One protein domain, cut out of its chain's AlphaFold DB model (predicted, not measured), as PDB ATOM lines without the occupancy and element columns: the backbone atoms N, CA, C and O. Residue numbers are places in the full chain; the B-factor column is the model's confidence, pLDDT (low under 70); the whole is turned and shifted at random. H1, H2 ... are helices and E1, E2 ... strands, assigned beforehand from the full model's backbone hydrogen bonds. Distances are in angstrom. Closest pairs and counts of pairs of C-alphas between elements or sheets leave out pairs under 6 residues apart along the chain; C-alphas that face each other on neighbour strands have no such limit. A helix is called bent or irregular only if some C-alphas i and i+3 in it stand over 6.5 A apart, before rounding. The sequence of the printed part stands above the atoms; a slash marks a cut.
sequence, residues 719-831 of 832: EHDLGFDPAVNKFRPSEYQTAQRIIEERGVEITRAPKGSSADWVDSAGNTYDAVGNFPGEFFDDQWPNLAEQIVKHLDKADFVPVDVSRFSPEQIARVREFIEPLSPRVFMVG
ATOM      1  N   GLU A 719      11.459   9.877  -2.443       97.00
ATOM      2  CA  GLU A 719      12.912   9.954  -2.325       97.00
ATOM      3  C   GLU A 719      13.402   9.498  -0.944       97.00
ATOM      4  O   GLU A 719      14.395   8.782  -0.847       97.00
ATOM      5  N   HIS A 720      12.707   9.877   0.133       97.44
ATOM      6  CA  HIS A 720      13.058   9.435   1.483       97.44
ATOM      7  C   HIS A 720      12.857   7.931   1.642       97.44
ATOM      8  O   HIS A 720      13.691   7.261   2.253       97.44
ATOM      9  N   ASP A 721      11.794   7.392   1.051       97.12
ATOM     10  CA  ASP A 721      11.478   5.970   1.141       97.12
ATOM     11  C   ASP A 721      12.562   5.095   0.497       97.12
ATOM     12  O   ASP A 721      12.857   4.020   1.014       97.12
ATOM     13  N   LEU A 722      13.242   5.576  -0.553       97.69
ATOM     14  CA  LEU A 722      14.359   4.857  -1.183       97.69
ATOM     15  C   LEU A 722      15.526   4.573  -0.227       97.69
ATOM     16  O   LEU A 722      16.200   3.560  -0.395       97.69
ATOM     17  N   GLY A 723      15.767   5.440   0.759       96.94
ATOM     18  CA  GLY A 723      16.793   5.239   1.786       96.94
ATOM     19  C   GLY A 723      16.257   4.747   3.124       96.94
ATOM     20  O   GLY A 723      17.031   4.617   4.069       96.94
ATOM     21  N   PHE A 724      14.949   4.557   3.271       96.69
ATOM     22  CA  PHE A 724      14.351   4.232   4.557       96.69
ATOM     23  C   PHE A 724      14.276   2.720   4.767       96.69
ATOM     24  O   PHE A 724      13.580   2.018   4.037       96.69
ATOM     25  N   ASP A 725      14.944   2.221   5.806       92.94
ATOM     26  CA  ASP A 725      14.897   0.811   6.177       92.94
ATOM     27  C   ASP A 725      13.729   0.555   7.156       92.94
ATOM     28  O   ASP A 725      13.800   0.954   8.329       92.94
ATOM     29  N   PRO A 726      12.645  -0.119   6.714       87.81
ATOM     30  CA  PRO A 726      11.470  -0.365   7.546       87.81
ATOM     31  C   PRO A 726      11.705  -1.408   8.648       87.81
ATOM     32  O   PRO A 726      10.867  -1.521   9.549       87.81
ATOM     33  N   ALA A 727      12.793  -2.187   8.592       82.94
ATOM     34  CA  ALA A 727      13.124  -3.168   9.623       82.94
ATOM     35  C   ALA A 727      13.665  -2.486  10.886       82.94
ATOM     36  O   ALA A 727      13.274  -2.848  11.995       82.94
ATOM     37  N   VAL A 728      14.502  -1.460  10.712       85.75
ATOM     38  CA  VAL A 728      15.112  -0.694  11.817       85.75
ATOM     39  C   VAL A 728      14.483   0.689  12.022       85.75
ATOM     40  O   VAL A 728      14.877   1.410  12.935       85.75
ATOM     41  N   ASN A 729      13.509   1.067  11.187       91.69
ATOM     42  CA  ASN A 729      12.809   2.353  11.235       91.69
ATOM     43  C   ASN A 729      13.776   3.555  11.165       91.69
ATOM     44  O   ASN A 729      13.666   4.507  11.943       91.69
ATOM     45  N   LYS A 730      14.759   3.495  10.255       94.06
ATOM     46  CA  LYS A 730      15.841   4.488  10.134       94.06
ATOM     47  C   LYS A 730      16.187   4.765   8.672       94.06
ATOM     48  O   LYS A 730      16.268   3.848   7.864       94.06
ATOM     49  N   PHE A 731      16.460   6.030   8.356       95.69
ATOM     50  CA  PHE A 731      16.980   6.444   7.053       95.69
ATOM     51  C   PHE A 731      18.490   6.176   6.938       95.69
ATOM     52  O   PHE A 731      19.268   6.529   7.831       95.69
ATOM     53  N   ARG A 732      18.903   5.574   5.823       95.69
ATOM     54  CA  ARG A 732      20.270   5.187   5.478       95.69
ATOM     55  C   ARG A 732      20.709   5.950   4.222       95.69
ATOM     56  O   ARG A 732      20.325   5.589   3.111       95.69
ATOM     57  N   PRO A 733      21.550   6.992   4.369       95.81
ATOM     58  CA  PRO A 733      21.993   7.803   3.235       95.81
ATOM     59  C   PRO A 733      22.720   7.011   2.142       95.81
ATOM     60  O   PRO A 733      22.642   7.376   0.976       95.81
ATOM     61  N   SER A 734      23.423   5.933   2.508       95.56
ATOM     62  CA  SER A 734      24.124   5.074   1.551       95.56
ATOM     63  C   SER A 734      23.158   4.328   0.631       95.56
ATOM     64  O   SER A 734      23.340   4.363  -0.579       95.56
ATOM     65  N   GLU A 735      22.103   3.719   1.177       97.00
ATOM     66  CA  GLU A 735      21.077   3.023   0.385       97.00
ATOM     67  C   GLU A 735      20.354   4.000  -0.552       97.00
ATOM     68  O   GLU A 735      20.189   3.710  -1.733       97.00
ATOM     69  N   TYR A 736      20.030   5.206  -0.072       97.81
ATOM     70  CA  TYR A 736      19.450   6.261  -0.908       97.81
ATOM     71  C   TYR A 736      20.340   6.632  -2.106       97.81
ATOM     72  O   TYR A 736      19.863   6.677  -3.238       97.81
ATOM     73  N   GLN A 737      21.639   6.854  -1.880       96.88
ATOM     74  CA  GLN A 737      22.596   7.174  -2.947       96.88
ATOM     75  C   GLN A 737      22.748   6.025  -3.949       96.88
ATOM     76  O   GLN A 737      22.834   6.256  -5.154       96.88
ATOM     77  N   THR A 738      22.762   4.783  -3.468       98.06
ATOM     78  CA  THR A 738      22.826   3.608  -4.337       98.06
ATOM     79  C   THR A 738      21.561   3.486  -5.193       98.06
ATOM     80  O   THR A 738      21.665   3.275  -6.400       98.06
ATOM     81  N   ALA A 739      20.378   3.719  -4.614       98.06
ATOM     82  CA  ALA A 739      19.111   3.737  -5.341       98.06
ATOM     83  C   ALA A 739      19.091   4.791  -6.462       98.06
ATOM     84  O   ALA A 739      18.684   4.484  -7.581       98.06
ATOM     85  N   GLN A 740      19.583   6.006  -6.196       97.56
ATOM     86  CA  GLN A 740      19.699   7.062  -7.210       97.56
ATOM     87  C   GLN A 740      20.522   6.606  -8.415       97.56
ATOM     88  O   GLN A 740      20.069   6.732  -9.548       97.56
ATOM     89  N   ARG A 741      21.696   6.012  -8.173       97.25
ATOM     90  CA  ARG A 741      22.578   5.535  -9.246       97.25
ATOM     91  C   ARG A 741      21.955   4.409 -10.051       97.25
ATOM     92  O   ARG A 741      22.097   4.386 -11.267       97.25
ATOM     93  N   ILE A 742      21.225   3.498  -9.403       97.69
ATOM     94  CA  ILE A 742      20.473   2.458 -10.115       97.69
ATOM     95  C   ILE A 742      19.465   3.111 -11.071       97.69
ATOM     96  O   ILE A 742      19.424   2.748 -12.246       97.69
ATOM     97  N   ILE A 743      18.701   4.099 -10.598       96.94
ATOM     98  CA  ILE A 743      17.697   4.800 -11.412       96.94
ATOM     99  C   ILE A 743      18.358   5.545 -12.578       96.94
ATOM    100  O   ILE A 743      17.916   5.423 -13.718       96.94
ATOM    101  N   GLU A 744      19.428   6.288 -12.310       95.50
ATOM    102  CA  GLU A 744      20.111   7.122 -13.303       95.50
ATOM    103  C   GLU A 744      20.876   6.303 -14.349       95.50
ATOM    104  O   GLU A 744      20.768   6.574 -15.544       95.50
ATOM    105  N   GLU A 745      21.628   5.286 -13.928       96.44
ATOM    106  CA  GLU A 745      22.501   4.515 -14.820       96.44
ATOM    107  C   GLU A 745      21.760   3.398 -15.561       96.44
ATOM    108  O   GLU A 745      22.174   3.001 -16.654       96.44
ATOM    109  N   ARG A 746      20.678   2.859 -14.982       96.19
ATOM    110  CA  ARG A 746      19.895   1.771 -15.595       96.19
ATOM    111  C   ARG A 746      18.579   2.237 -16.198       96.19
ATOM    112  O   ARG A 746      17.974   1.471 -16.943       96.19
ATOM    113  N   GLY A 747      18.142   3.464 -15.908       95.50
ATOM    114  CA  GLY A 747      16.868   3.990 -16.397       95.50
ATOM    115  C   GLY A 747      15.662   3.196 -15.889       95.50
ATOM    116  O   GLY A 747      14.654   3.109 -16.587       95.50
ATOM    117  N   VAL A 748      15.779   2.576 -14.710       96.56
ATOM    118  CA  VAL A 748      14.703   1.807 -14.070       96.56
ATOM    119  C   VAL A 748      14.092   2.621 -12.941       96.56
ATOM    120  O   VAL A 748      14.801   3.260 -12.172       96.56
ATOM    121  N   GLU A 749      12.771   2.588 -12.812       96.88
ATOM    122  CA  GLU A 749      12.100   3.141 -11.637       96.88
ATOM    123  C   GLU A 749      11.975   2.058 -10.571       96.88
ATOM    124  O   GLU A 749      11.313   1.042 -10.789       96.88
ATOM    125  N   ILE A 750      12.602   2.294  -9.418       98.06
ATOM    126  CA  ILE A 750      12.532   1.423  -8.244       98.06
ATOM    127  C   ILE A 750      11.813   2.125  -7.095       98.06
ATOM    128  O   ILE A 750      11.835   3.349  -6.969       98.06
ATOM    129  N   THR A 751      11.186   1.329  -6.240       97.94
ATOM    130  CA  THR A 751      10.542   1.758  -4.994       97.94
ATOM    131  C   THR A 751      11.010   0.866  -3.854       97.94
ATOM    132  O   THR A 751      11.456  -0.257  -4.093       97.94
ATOM    133  N   ARG A 752      10.950   1.343  -2.605       97.69
ATOM    134  CA  ARG A 752      11.348   0.523  -1.453       97.69
ATOM    135  C   ARG A 752      10.490  -0.735  -1.383       97.69
ATOM    136  O   ARG A 752       9.265  -0.664  -1.488       97.69
ATOM    137  N   ALA A 753      11.133  -1.882  -1.189       96.88
ATOM    138  CA  ALA A 753      10.421  -3.138  -1.074       96.88
ATOM    139  C   ALA A 753       9.508  -3.138   0.173       96.88
ATOM    140  O   ALA A 753       9.822  -2.503   1.189       96.88
ATOM    141  N   PRO A 754       8.361  -3.837   0.131       94.06
ATOM    142  CA  PRO A 754       7.429  -3.867   1.251       94.06
ATOM    143  C   PRO A 754       8.059  -4.511   2.491       94.06
ATOM    144  O   PRO A 754       8.916  -5.391   2.401       94.06
ATOM    145  N   LYS A 755       7.586  -4.114   3.680       92.69
ATOM    146  CA  LYS A 755       8.052  -4.681   4.953       92.69
ATOM    147  C   LYS A 755       7.911  -6.210   4.951       92.69
ATOM    148  O   LYS A 755       6.813  -6.727   4.760       92.69
ATOM    149  N   GLY A 756       9.016  -6.912   5.211       90.94
ATOM    150  CA  GLY A 756       9.094  -8.378   5.174       90.94
ATOM    151  C   GLY A 756       9.667  -8.950   3.873       90.94
ATOM    152  O   GLY A 756       9.917 -10.151   3.817       90.94
ATOM    153  N   SER A 757       9.906  -8.114   2.858       93.81
ATOM    154  CA  SER A 757      10.748  -8.469   1.713       93.81
ATOM    155  C   SER A 757      12.193  -8.709   2.157       93.81
ATOM    156  O   SER A 757      12.682  -8.038   3.066       93.81
ATOM    157  N   SER A 758      12.872  -9.652   1.502       93.56
ATOM    158  CA  SER A 758      14.315  -9.872   1.654       93.56
ATOM    159  C   SER A 758      15.172  -8.901   0.842       93.56
ATOM    160  O   SER A 758      16.358  -8.808   1.126       93.56
ATOM    161  N   ALA A 759      14.588  -8.227  -0.151       97.12
ATOM    162  CA  ALA A 759      15.258  -7.262  -1.020       97.12
ATOM    163  C   ALA A 759      15.046  -5.815  -0.546       97.12
ATOM    164  O   ALA A 759      14.050  -5.529   0.122       97.12
ATOM    165  N   ASP A 760      15.933  -4.911  -0.959       97.25
ATOM    166  CA  ASP A 760      15.884  -3.482  -0.634       97.25
ATOM    167  C   ASP A 760      14.832  -2.734  -1.463       97.25
ATOM    168  O   ASP A 760      14.054  -1.938  -0.930       97.25
ATOM    169  N   TRP A 761      14.772  -3.004  -2.770       98.44
ATOM    170  CA  TRP A 761      13.860  -2.325  -3.695       98.44
ATOM    171  C   TRP A 761      13.161  -3.284  -4.655       98.44
ATOM    172  O   TRP A 761      13.583  -4.422  -4.860       98.44
ATOM    173  N   VAL A 762      12.080  -2.794  -5.257       98.12
ATOM    174  CA  VAL A 762      11.321  -3.459  -6.317       98.12
ATOM    175  C   VAL A 762      11.025  -2.467  -7.442       98.12
ATOM    176  O   VAL A 762      10.672  -1.312  -7.172       98.12
ATOM    177  N   ASP A 763      11.192  -2.889  -8.694       98.31
ATOM    178  CA  ASP A 763      10.829  -2.080  -9.862       98.31
ATOM    179  C   ASP A 763       9.360  -2.262 -10.283       98.31
ATOM    180  O   ASP A 763       8.603  -3.066  -9.734       98.31
ATOM    181  N   SER A 764       8.943  -1.502 -11.297       96.81
ATOM    182  CA  SER A 764       7.590  -1.590 -11.867       96.81
ATOM    183  C   SER A 764       7.255  -2.936 -12.533       96.81
ATOM    184  O   SER A 764       6.076  -3.254 -12.697       96.81
ATOM    185  N   ALA A 765       8.260  -3.735 -12.904       97.12
ATOM    186  CA  ALA A 765       8.092  -5.073 -13.465       97.12
ATOM    187  C   ALA A 765       8.047  -6.168 -12.382       97.12
ATOM    188  O   ALA A 765       7.783  -7.329 -12.698       97.12
ATOM    189  N   GLY A 766       8.249  -5.802 -11.113       97.25
ATOM    190  CA  GLY A 766       8.287  -6.722  -9.983       97.25
ATOM    191  C   GLY A 766       9.654  -7.360  -9.748       97.25
ATOM    192  O   GLY A 766       9.740  -8.257  -8.913       97.25
ATOM    193  N   ASN A 767      10.707  -6.915 -10.443       98.44
ATOM    194  CA  ASN A 767      12.061  -7.383 -10.178       98.44
ATOM    195  C   ASN A 767      12.585  -6.762  -8.886       98.44
ATOM    196  O   ASN A 767      12.368  -5.581  -8.603       98.44
ATOM    197  N   THR A 768      13.314  -7.561  -8.125       98.38
ATOM    198  CA  THR A 768      13.860  -7.199  -6.821       98.38
ATOM    199  C   THR A 768      15.343  -6.840  -6.896       98.38
ATOM    200  O   THR A 768      16.105  -7.425  -7.668       98.38
ATOM    201  N   TYR A 769      15.751  -5.871  -6.076       98.50
ATOM    202  CA  TYR A 769      17.111  -5.336  -6.016       98.50
ATOM    203  C   TYR A 769      17.606  -5.345  -4.573       98.50
ATOM    204  O   TYR A 769      16.896  -4.879  -3.684       98.50
ATOM    205  N   ASP A 770      18.817  -5.840  -4.349       97.94
ATOM    206  CA  ASP A 770      19.443  -5.921  -3.025       97.94
ATOM    207  C   ASP A 770      20.925  -5.524  -3.159       97.94
ATOM    208  O   ASP A 770      21.698  -6.220  -3.825       97.94
ATOM    209  N   ALA A 771      21.287  -4.335  -2.661       97.75
ATOM    210  CA  ALA A 771      22.568  -3.692  -2.976       97.75
ATOM    211  C   ALA A 771      23.685  -4.035  -1.990       97.75
ATOM    212  O   ALA A 771      23.477  -4.214  -0.793       97.75
ATOM    213  N   VAL A 772      24.924  -3.985  -2.482       97.94
ATOM    214  CA  VAL A 772      26.140  -4.116  -1.664       97.94
ATOM    215  C   VAL A 772      27.201  -3.091  -2.081       97.94
ATOM    216  O   VAL A 772      27.135  -2.529  -3.170       97.94
ATOM    217  N   GLY A 773      28.206  -2.837  -1.234       94.31
ATOM    218  CA  GLY A 773      29.445  -2.147  -1.640       94.31
ATOM    219  C   GLY A 773      29.605  -0.665  -1.269       94.31
ATOM    220  O   GLY A 773      30.729  -0.176  -1.300       94.31
ATOM    221  N   ASN A 774      28.562   0.049  -0.822       94.12
ATOM    222  CA  ASN A 774      28.662   1.487  -0.496       94.12
ATOM    223  C   ASN A 774      29.366   1.772   0.857       94.12
ATOM    224  O   ASN A 774      28.779   2.340   1.783       94.12
ATOM    225  N   PHE A 775      30.632   1.369   0.984       95.12
ATOM    226  CA  PHE A 775      31.504   1.610   2.139       95.12
ATOM    227  C   PHE A 775      32.825   2.287   1.711       95.12
ATOM    228  O   PHE A 775      33.143   2.319   0.524       95.12
ATOM    229  N   PRO A 776      33.589   2.910   2.632       96.62
ATOM    230  CA  PRO A 776      34.837   3.593   2.278       96.62
ATOM    231  C   PRO A 776      35.882   2.642   1.671       96.62
ATOM    232  O   PRO A 776      36.198   1.613   2.268       96.62
ATOM    233  N   GLY A 777      36.465   3.008   0.524       96.69
ATOM    234  CA  GLY A 777      37.437   2.169  -0.190       96.69
ATOM    235  C   GLY A 777      38.716   1.843   0.591       96.69
ATOM    236  O   GLY A 777      39.382   0.862   0.280       96.69
ATOM    237  N   GLU A 778      39.049   2.594   1.645       96.81
ATOM    238  CA  GLU A 778      40.190   2.297   2.529       96.81
ATOM    239  C   GLU A 778      40.062   0.958   3.279       96.81
ATOM    240  O   GLU A 778      41.075   0.389   3.673       96.81
ATOM    241  N   PHE A 779      38.845   0.417   3.419       95.19
ATOM    242  CA  PHE A 779      38.587  -0.889   4.043       95.19
ATOM    243  C   PHE A 779      38.414  -2.028   3.031       95.19
ATOM    244  O   PHE A 779      38.083  -3.149   3.416       95.19
ATOM    245  N   PHE A 780      38.576  -1.756   1.734       97.38
ATOM    246  CA  PHE A 780      38.240  -2.711   0.680       97.38
ATOM    247  C   PHE A 780      39.021  -4.018   0.782       97.38
ATOM    248  O   PHE A 780      38.414  -5.078   0.681       97.38
ATOM    249  N   ASP A 781      40.334  -3.973   1.012       96.62
ATOM    250  CA  ASP A 781      41.145  -5.195   1.040       96.62
ATOM    251  C   ASP A 781      40.778  -6.112   2.217       96.62
ATOM    252  O   ASP A 781      40.696  -7.328   2.036       96.62
ATOM    253  N   ASP A 782      40.463  -5.532   3.379       91.75
ATOM    254  CA  ASP A 782      40.005  -6.271   4.561       91.75
ATOM    255  C   ASP A 782      38.583  -6.826   4.376       91.75
ATOM    256  O   ASP A 782      38.265  -7.918   4.849       91.75
ATOM    257  N   GLN A 783      37.711  -6.083   3.683       95.69
ATOM    258  CA  GLN A 783      36.312  -6.462   3.458       95.69
ATOM    259  C   GLN A 783      36.089  -7.285   2.189       95.69
ATOM    260  O   GLN A 783      34.991  -7.806   2.001       95.69
ATOM    261  N   TRP A 784      37.091  -7.438   1.322       97.75
ATOM    262  CA  TRP A 784      36.934  -8.105   0.030       97.75
ATOM    263  C   TRP A 784      36.350  -9.526   0.134       97.75
ATOM    264  O   TRP A 784      35.407  -9.811  -0.606       97.75
ATOM    265  N   PRO A 785      36.814 -10.408   1.047       96.81
ATOM    266  CA  PRO A 785      36.219 -11.737   1.197       96.81
ATOM    267  C   PRO A 785      34.728 -11.675   1.560       96.81
ATOM    268  O   PRO A 785      33.924 -12.395   0.973       96.81
ATOM    269  N   ASN A 786      34.358 -10.759   2.463       95.62
ATOM    270  CA  ASN A 786      32.977 -10.576   2.908       95.62
ATOM    271  C   ASN A 786      32.099  -9.996   1.797       95.62
ATOM    272  O   ASN A 786      30.981 -10.458   1.598       95.62
ATOM    273  N   LEU A 787      32.597  -9.001   1.055       97.38
ATOM    274  CA  LEU A 787      31.875  -8.399  -0.065       97.38
ATOM    275  C   LEU A 787      31.608  -9.438  -1.161       97.38
ATOM    276  O   LEU A 787      30.485  -9.537  -1.646       97.38
ATOM    277  N   ALA A 788      32.613 -10.243  -1.517       98.12
ATOM    278  CA  ALA A 788      32.475 -11.310  -2.505       98.12
ATOM    279  C   ALA A 788      31.434 -12.361  -2.079       98.12
ATOM    280  O   ALA A 788      30.583 -12.747  -2.883       98.12
ATOM    281  N   GLU A 789      31.453 -12.787  -0.811       97.38
ATOM    282  CA  GLU A 789      30.447 -13.701  -0.258       97.38
ATOM    283  C   GLU A 789      29.045 -13.074  -0.257       97.38
ATOM    284  O   GLU A 789      28.076 -13.722  -0.659       97.38
ATOM    285  N   GLN A 790      28.922 -11.805   0.143       97.12
ATOM    286  CA  GLN A 790      27.648 -11.086   0.151       97.12
ATOM    287  C   GLN A 790      27.052 -10.966  -1.253       97.12
ATOM    288  O   GLN A 790      25.869 -11.248  -1.415       97.12
ATOM    289  N   ILE A 791      27.851 -10.649  -2.277       98.00
ATOM    290  CA  ILE A 791      27.377 -10.610  -3.672       98.00
ATOM    291  C   ILE A 791      26.700 -11.939  -4.048       98.00
ATOM    292  O   ILE A 791      25.590 -11.942  -4.579       98.00
ATOM    293  N   VAL A 792      27.339 -13.069  -3.734       97.94
ATOM    294  CA  VAL A 792      26.798 -14.402  -4.046       97.94
ATOM    295  C   VAL A 792      25.555 -14.706  -3.212       97.94
ATOM    296  O   VAL A 792      24.551 -15.157  -3.750       97.94
ATOM    297  N   LYS A 793      25.577 -14.412  -1.912       96.88
ATOM    298  CA  LYS A 793      24.445 -14.661  -1.008       96.88
ATOM    299  C   LYS A 793      23.203 -13.843  -1.371       96.88
ATOM    300  O   LYS A 793      22.084 -14.291  -1.134       96.88
ATOM    301  N   HIS A 794      23.379 -12.636  -1.905       97.19
ATOM    302  CA  HIS A 794      22.269 -11.760  -2.281       97.19
ATOM    303  C   HIS A 794      21.612 -12.198  -3.606       97.19
ATOM    304  O   HIS A 794      20.418 -11.975  -3.790       97.19
ATOM    305  N   LEU A 795      22.315 -12.951  -4.466       97.62
ATOM    306  CA  LEU A 795      21.717 -13.571  -5.661       97.62
ATOM    307  C   LEU A 795      20.629 -14.607  -5.346       97.62
ATOM    308  O   LEU A 795      19.782 -14.870  -6.202       97.62
ATOM    309  N   ASP A 796      20.636 -15.193  -4.148       96.88
ATOM    310  CA  ASP A 796      19.584 -16.115  -3.707       96.88
ATOM    311  C   ASP A 796      18.334 -15.378  -3.193       96.88
ATOM    312  O   ASP A 796      17.275 -15.987  -3.037       96.88
ATOM    313  N   LYS A 797      18.443 -14.072  -2.913       95.12
ATOM    314  CA  LYS A 797      17.394 -13.260  -2.276       95.12
ATOM    315  C   LYS A 797      16.722 -12.261  -3.210       95.12
ATOM    316  O   LYS A 797      15.606 -11.838  -2.905       95.12
ATOM    317  N   ALA A 798      17.413 -11.860  -4.274       98.00
ATOM    318  CA  ALA A 798      16.966 -10.837  -5.205       98.00
ATOM    319  C   ALA A 798      17.265 -11.208  -6.663       98.00
ATOM    320  O   ALA A 798      18.182 -11.979  -6.974       98.00
ATOM    321  N   ASP A 799      16.495 -10.632  -7.579       98.44
ATOM    322  CA  ASP A 799      16.676 -10.826  -9.017       98.44
ATOM    323  C   ASP A 799      17.984 -10.180  -9.490       98.44
ATOM    324  O   ASP A 799      18.743 -10.804 -10.246       98.44
ATOM    325  N   PHE A 800      18.268  -8.981  -8.967       98.56
ATOM    326  CA  PHE A 800      19.436  -8.169  -9.282       98.56
ATOM    327  C   PHE A 800      20.234  -7.761  -8.037       98.56
ATOM    328  O   PHE A 800      19.672  -7.363  -7.017       98.56
ATOM    329  N   VAL A 801      21.563  -7.787  -8.157       98.50
ATOM    330  CA  VAL A 801      22.503  -7.364  -7.105       98.50
ATOM    331  C   VAL A 801      23.388  -6.232  -7.642       98.50
ATOM    332  O   VAL A 801      24.409  -6.489  -8.289       98.50
ATOM    333  N   PRO A 802      22.995  -4.965  -7.435       98.44
ATOM    334  CA  PRO A 802      23.839  -3.822  -7.751       98.44
ATOM    335  C   PRO A 802      24.999  -3.703  -6.750       98.44
ATOM    336  O   PRO A 802      24.799  -3.664  -5.537       98.44
ATOM    337  N   VAL A 803      26.224  -3.611  -7.269       98.44
ATOM    338  CA  VAL A 803      27.446  -3.383  -6.489       98.44
ATOM    339  C   VAL A 803      27.848  -1.918  -6.626       98.44
ATOM    340  O   VAL A 803      28.315  -1.487  -7.681       98.44
ATOM    341  N   ASP A 804      27.645  -1.140  -5.568       98.38
ATOM    342  CA  ASP A 804      28.005   0.273  -5.522       98.38
ATOM    343  C   ASP A 804      29.511   0.430  -5.318       98.38
ATOM    344  O   ASP A 804      30.036   0.132  -4.246       98.38
ATOM    345  N   VAL A 805      30.207   0.898  -6.354       98.31
ATOM    346  CA  VAL A 805      31.668   1.066  -6.358       98.31
ATOM    347  C   VAL A 805      32.099   2.535  -6.320       98.31
ATOM    348  O   VAL A 805      33.267   2.853  -6.522       98.31
ATOM    349  N   SER A 806      31.178   3.447  -6.001       97.75
ATOM    350  CA  SER A 806      31.405   4.903  -6.034       97.75
ATOM    351  C   SER A 806      32.482   5.439  -5.098       97.75
ATOM    352  O   SER A 806      32.910   6.587  -5.226       97.75
ATOM    353  N   ARG A 807      32.900   4.634  -4.121       97.44
ATOM    354  CA  ARG A 807      33.931   4.981  -3.137       97.44
ATOM    355  C   ARG A 807      35.219   4.187  -3.326       97.44
ATOM    356  O   ARG A 807      36.100   4.270  -2.471       97.44
ATOM    357  N   PHE A 808      35.309   3.399  -4.396       98.00
ATOM    358  CA  PHE A 808      36.431   2.511  -4.666       98.00
ATOM    359  C   PHE A 808      37.427   3.154  -5.633       98.00
ATOM    360  O   PHE A 808      37.069   3.972  -6.479       98.00
ATOM    361  N   SER A 809      38.702   2.787  -5.498       98.12
ATOM    362  CA  SER A 809      39.735   3.185  -6.457       98.12
ATOM    363  C   SER A 809      39.557   2.450  -7.795       98.12
ATOM    364  O   SER A 809      38.917   1.396  -7.838       98.12
ATOM    365  N   PRO A 810      40.160   2.931  -8.898       98.12
ATOM    366  CA  PRO A 810      40.122   2.230 -10.183       98.12
ATOM    367  C   PRO A 810      40.596   0.768 -10.116       98.12
ATOM    368  O   PRO A 810      40.032  -0.097 -10.786       98.12
ATOM    369  N   GLU A 811      41.600   0.467  -9.289       98.00
ATOM    370  CA  GLU A 811      42.122  -0.889  -9.082       98.00
ATOM    371  C   GLU A 811      41.112  -1.777  -8.344       98.00
ATOM    372  O   GLU A 811      40.896  -2.932  -8.715       98.00
ATOM    373  N   GLN A 812      40.450  -1.227  -7.327       98.31
ATOM    374  CA  GLN A 812      39.398  -1.913  -6.579       98.31
ATOM    375  C   GLN A 812      38.176  -2.175  -7.474       98.31
ATOM    376  O   GLN A 812      37.649  -3.287  -7.484       98.31
ATOM    377  N   ILE A 813      37.785  -1.196  -8.299       98.38
ATOM    378  CA  ILE A 813      36.732  -1.339  -9.318       98.38
ATOM    379  C   ILE A 813      37.091  -2.447 -10.312       98.38
ATOM    380  O   ILE A 813      36.238  -3.265 -10.650       98.38
ATOM    381  N   ALA A 814      38.345  -2.512 -10.772       98.06
ATOM    382  CA  ALA A 814      38.794  -3.573 -11.671       98.06
ATOM    383  C   ALA A 814      38.663  -4.962 -11.023       98.06
ATOM    384  O   ALA A 814      38.176  -5.887 -11.671       98.06
ATOM    385  N   ARG A 815      39.005  -5.088  -9.734       98.44
ATOM    386  CA  ARG A 815      38.851  -6.338  -8.972       98.44
ATOM    387  C   ARG A 815      37.385  -6.744  -8.800       98.44
ATOM    388  O   ARG A 815      37.052  -7.912  -8.987       98.44
ATOM    389  N   VAL A 816      36.498  -5.792  -8.486       98.12
ATOM    390  CA  VAL A 816      35.043  -6.036  -8.437       98.12
ATOM    391  C   VAL A 816      34.545  -6.500  -9.804       98.12
ATOM    392  O   VAL A 816      33.851  -7.509  -9.887       98.12
ATOM    393  N   ARG A 817      34.933  -5.800 -10.876       98.44
ATOM    394  CA  ARG A 817      34.536  -6.106 -12.255       98.44
ATOM    395  C   ARG A 817      34.916  -7.526 -12.665       98.44
ATOM    396  O   ARG A 817      34.060  -8.234 -13.183       98.44
ATOM    397  N   GLU A 818      36.162  -7.925 -12.419       98.31
ATOM    398  CA  GLU A 818      36.659  -9.275 -12.716       98.31
ATOM    399  C   GLU A 818      35.848 -10.348 -11.973       98.31
ATOM    400  O   GLU A 818      35.465 -11.359 -12.557       98.31
ATOM    401  N   PHE A 819      35.522 -10.109 -10.699       98.38
ATOM    402  CA  PHE A 819      34.736 -11.048  -9.901       98.38
ATOM    403  C   PHE A 819      33.284 -11.190 -10.384       98.38
ATOM    404  O   PHE A 819      32.755 -12.301 -10.401       98.38
ATOM    405  N   ILE A 820      32.626 -10.088 -10.768       98.25
ATOM    406  CA  ILE A 820      31.198 -10.111 -11.132       98.25
ATOM    407  C   ILE A 820      30.931 -10.450 -12.601       98.25
ATOM    408  O   ILE A 820      29.793 -10.767 -12.937       98.25
ATOM    409  N   GLU A 821      31.935 -10.385 -13.482       98.25
ATOM    410  CA  GLU A 821      31.798 -10.720 -14.907       98.25
ATOM    411  C   GLU A 821      31.058 -12.053 -15.155       98.25
ATOM    412  O   GLU A 821      30.076 -12.038 -15.903       98.25
ATOM    413  N   PRO A 822      31.406 -13.179 -14.494       98.25
ATOM    414  CA  PRO A 822      30.674 -14.438 -14.661       98.25
ATOM    415  C   PRO A 822      29.249 -14.440 -14.076       98.25
ATOM    416  O   PRO A 822      28.487 -15.362 -14.358       98.25
ATOM    417  N   LEU A 823      28.880 -13.447 -13.259       98.06
ATOM    418  CA  LEU A 823      27.565 -13.317 -12.611       98.06
ATOM    419  C   LEU A 823      26.628 -12.335 -13.347       98.06
ATOM    420  O   LEU A 823      25.457 -12.172 -12.983       98.06
ATOM    421  N   SER A 824      27.129 -11.680 -14.392       96.62
ATOM    422  CA  SER A 824      26.348 -10.831 -15.293       96.62
ATOM    423  C   SER A 824      25.286 -11.657 -16.052       96.62
ATOM    424  O   SER A 824      25.554 -12.805 -16.413       96.62
ATOM    425  N   PRO A 825      24.070 -11.129 -16.317       97.69
ATOM    426  CA  PRO A 825      23.621  -9.746 -16.108       97.69
ATOM    427  C   PRO A 825      22.970  -9.477 -14.743       97.69
ATOM    428  O   PRO A 825      22.517  -8.361 -14.502       97.69
ATOM    429  N   ARG A 826      22.876 -10.482 -13.863       98.12
ATOM    430  CA  ARG A 826      22.168 -10.354 -12.576       98.12
ATOM    431  C   ARG A 826      22.933  -9.505 -11.566       98.12
ATOM    432  O   ARG A 826      22.318  -8.808 -10.766       98.12
ATOM    433  N   VAL A 827      24.260  -9.535 -11.621       98.44
ATOM    434  CA  VAL A 827      25.133  -8.663 -10.827       98.44
ATOM    435  C   VAL A 827      25.727  -7.596 -11.734       98.44
ATOM    436  O   VAL A 827      26.241  -7.907 -12.809       98.44
ATOM    437  N   PHE A 828      25.677  -6.337 -11.308       98.44
ATOM    438  CA  PHE A 828      26.235  -5.227 -12.076       98.44
ATOM    439  C   PHE A 828      26.768  -4.117 -11.170       98.44
ATOM    440  O   PHE A 828      26.296  -3.945 -10.054       98.44
ATOM    441  N   MET A 829      27.744  -3.343 -11.650       98.44
ATOM    442  CA  MET A 829      28.255  -2.178 -10.912       98.44
ATOM    443  C   MET A 829      27.378  -0.944 -11.125       98.44
ATOM    444  O   MET A 829      26.781  -0.789 -12.200       98.44
ATOM    445  N   VAL A 830      27.366  -0.071 -10.117       98.25
ATOM    446  CA  VAL A 830      26.888   1.316 -10.193       98.25
ATOM    447  C   VAL A 830      27.908   2.274  -9.569       98.25
ATOM    448  O   VAL A 830      28.615   1.904  -8.629       98.25
ATOM    449  N   GLY A 831      27.994   3.500 -10.084       95.94
ATOM    450  CA  GLY A 831      28.870   4.561  -9.579       95.94
ATOM    451  C   GLY A 831      30.353   4.446  -9.944       95.94
ATOM    452  O   GLY A 831      31.164   5.077  -9.271       95.94
TER     453      GLY A 831
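What this domain is: This is residues 719 to 831 of the 832 residues of an uncharacterized protein of Cellulomonas cellasea (UniProt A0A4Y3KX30). Two short parallel strands, E3 and E4, make the middle of a rounded body, with H2 packed on one side and H3 and H4 on the other. Beyond H2, the small hairpin of E1 and E2 with the short H1 forms the end of the body away from H4. The printed part has 113 residues with four named helices and four named strands, in the order H1 H2 E1 E2 H3 E3 H4 E4; the class is mixed, helices and strands, and E1 and E2 are antiparallel. The whole is compact, with a radius of gyration of the C-alphas of 13.4 A and spans of 35 by 27 by 24 A.

Where its parts are: Find C-alpha 719 at (12.912, 9.954, -2.325), where H1, residues 719 to 722, begins. Next comes H2, residues 733 to 746, 19.9 A long, then E1, residues 750 to 752, and E2, residues 761 to 763. H3, residues 777 to 794, begins at C-alpha 777 at (37.437, 2.169, -0.190) and measures 20.7 A, with a kink of 79 degrees near residue 784. E3 is residues 801 to 804, H4 residues 810 to 823, 20.1 A long, and E4 residues 827 to 830, ending at C-alpha 830 at (26.888, 1.316, -10.193). H3 and H4 are irregular: C-alphas 778 and 781 are 7.7 A apart, and C-alphas 819 and 822 are 7.1 A apart.

How they stand to each other: Look first at H1, which touches H2 through residues 735 to 739 of H2 alone; the closest C-alphas, of Leu 722 and Tyr 736, are 5.3 A apart. In the hairpin of E1 and E2, N 751 and O 762 are within hydrogen-bond range at 2.8 A. The closest C-alphas of H2 and E4, of Arg 741 and Val 830, are 6.1 A apart. E3, H4 and E4 form a strand-helix-strand unit, two parallel neighbour strands with a helix between, and its crossover is right-handed. Between E3 and E4, N 803 and O 828 are 2.8 A apart, within hydrogen-bond range. H3 and H4 only just touch, with 3 pairs of C-alphas within 8 A, the closest those of Phe 780 and Gln 812, 7.4 A. H2 and H4 are apart. Every O i to N i+4 pair is within range in H2, but 10 of 14 in H3 and 8 of 10 in H4; H1 is too short for such a pair.

The domain as a whole: The C-alphas farthest apart, of Lys 755 and Glu 811, are 37.0 A apart. The printed part has no cut. The link from E2 to H3, residues 764 to 776, is long; residues 768 to 769 pair antiparallel with residues 761 to 762 of E2. Mean pLDDT of the printed part is 96.7, and no printed residue is under 70.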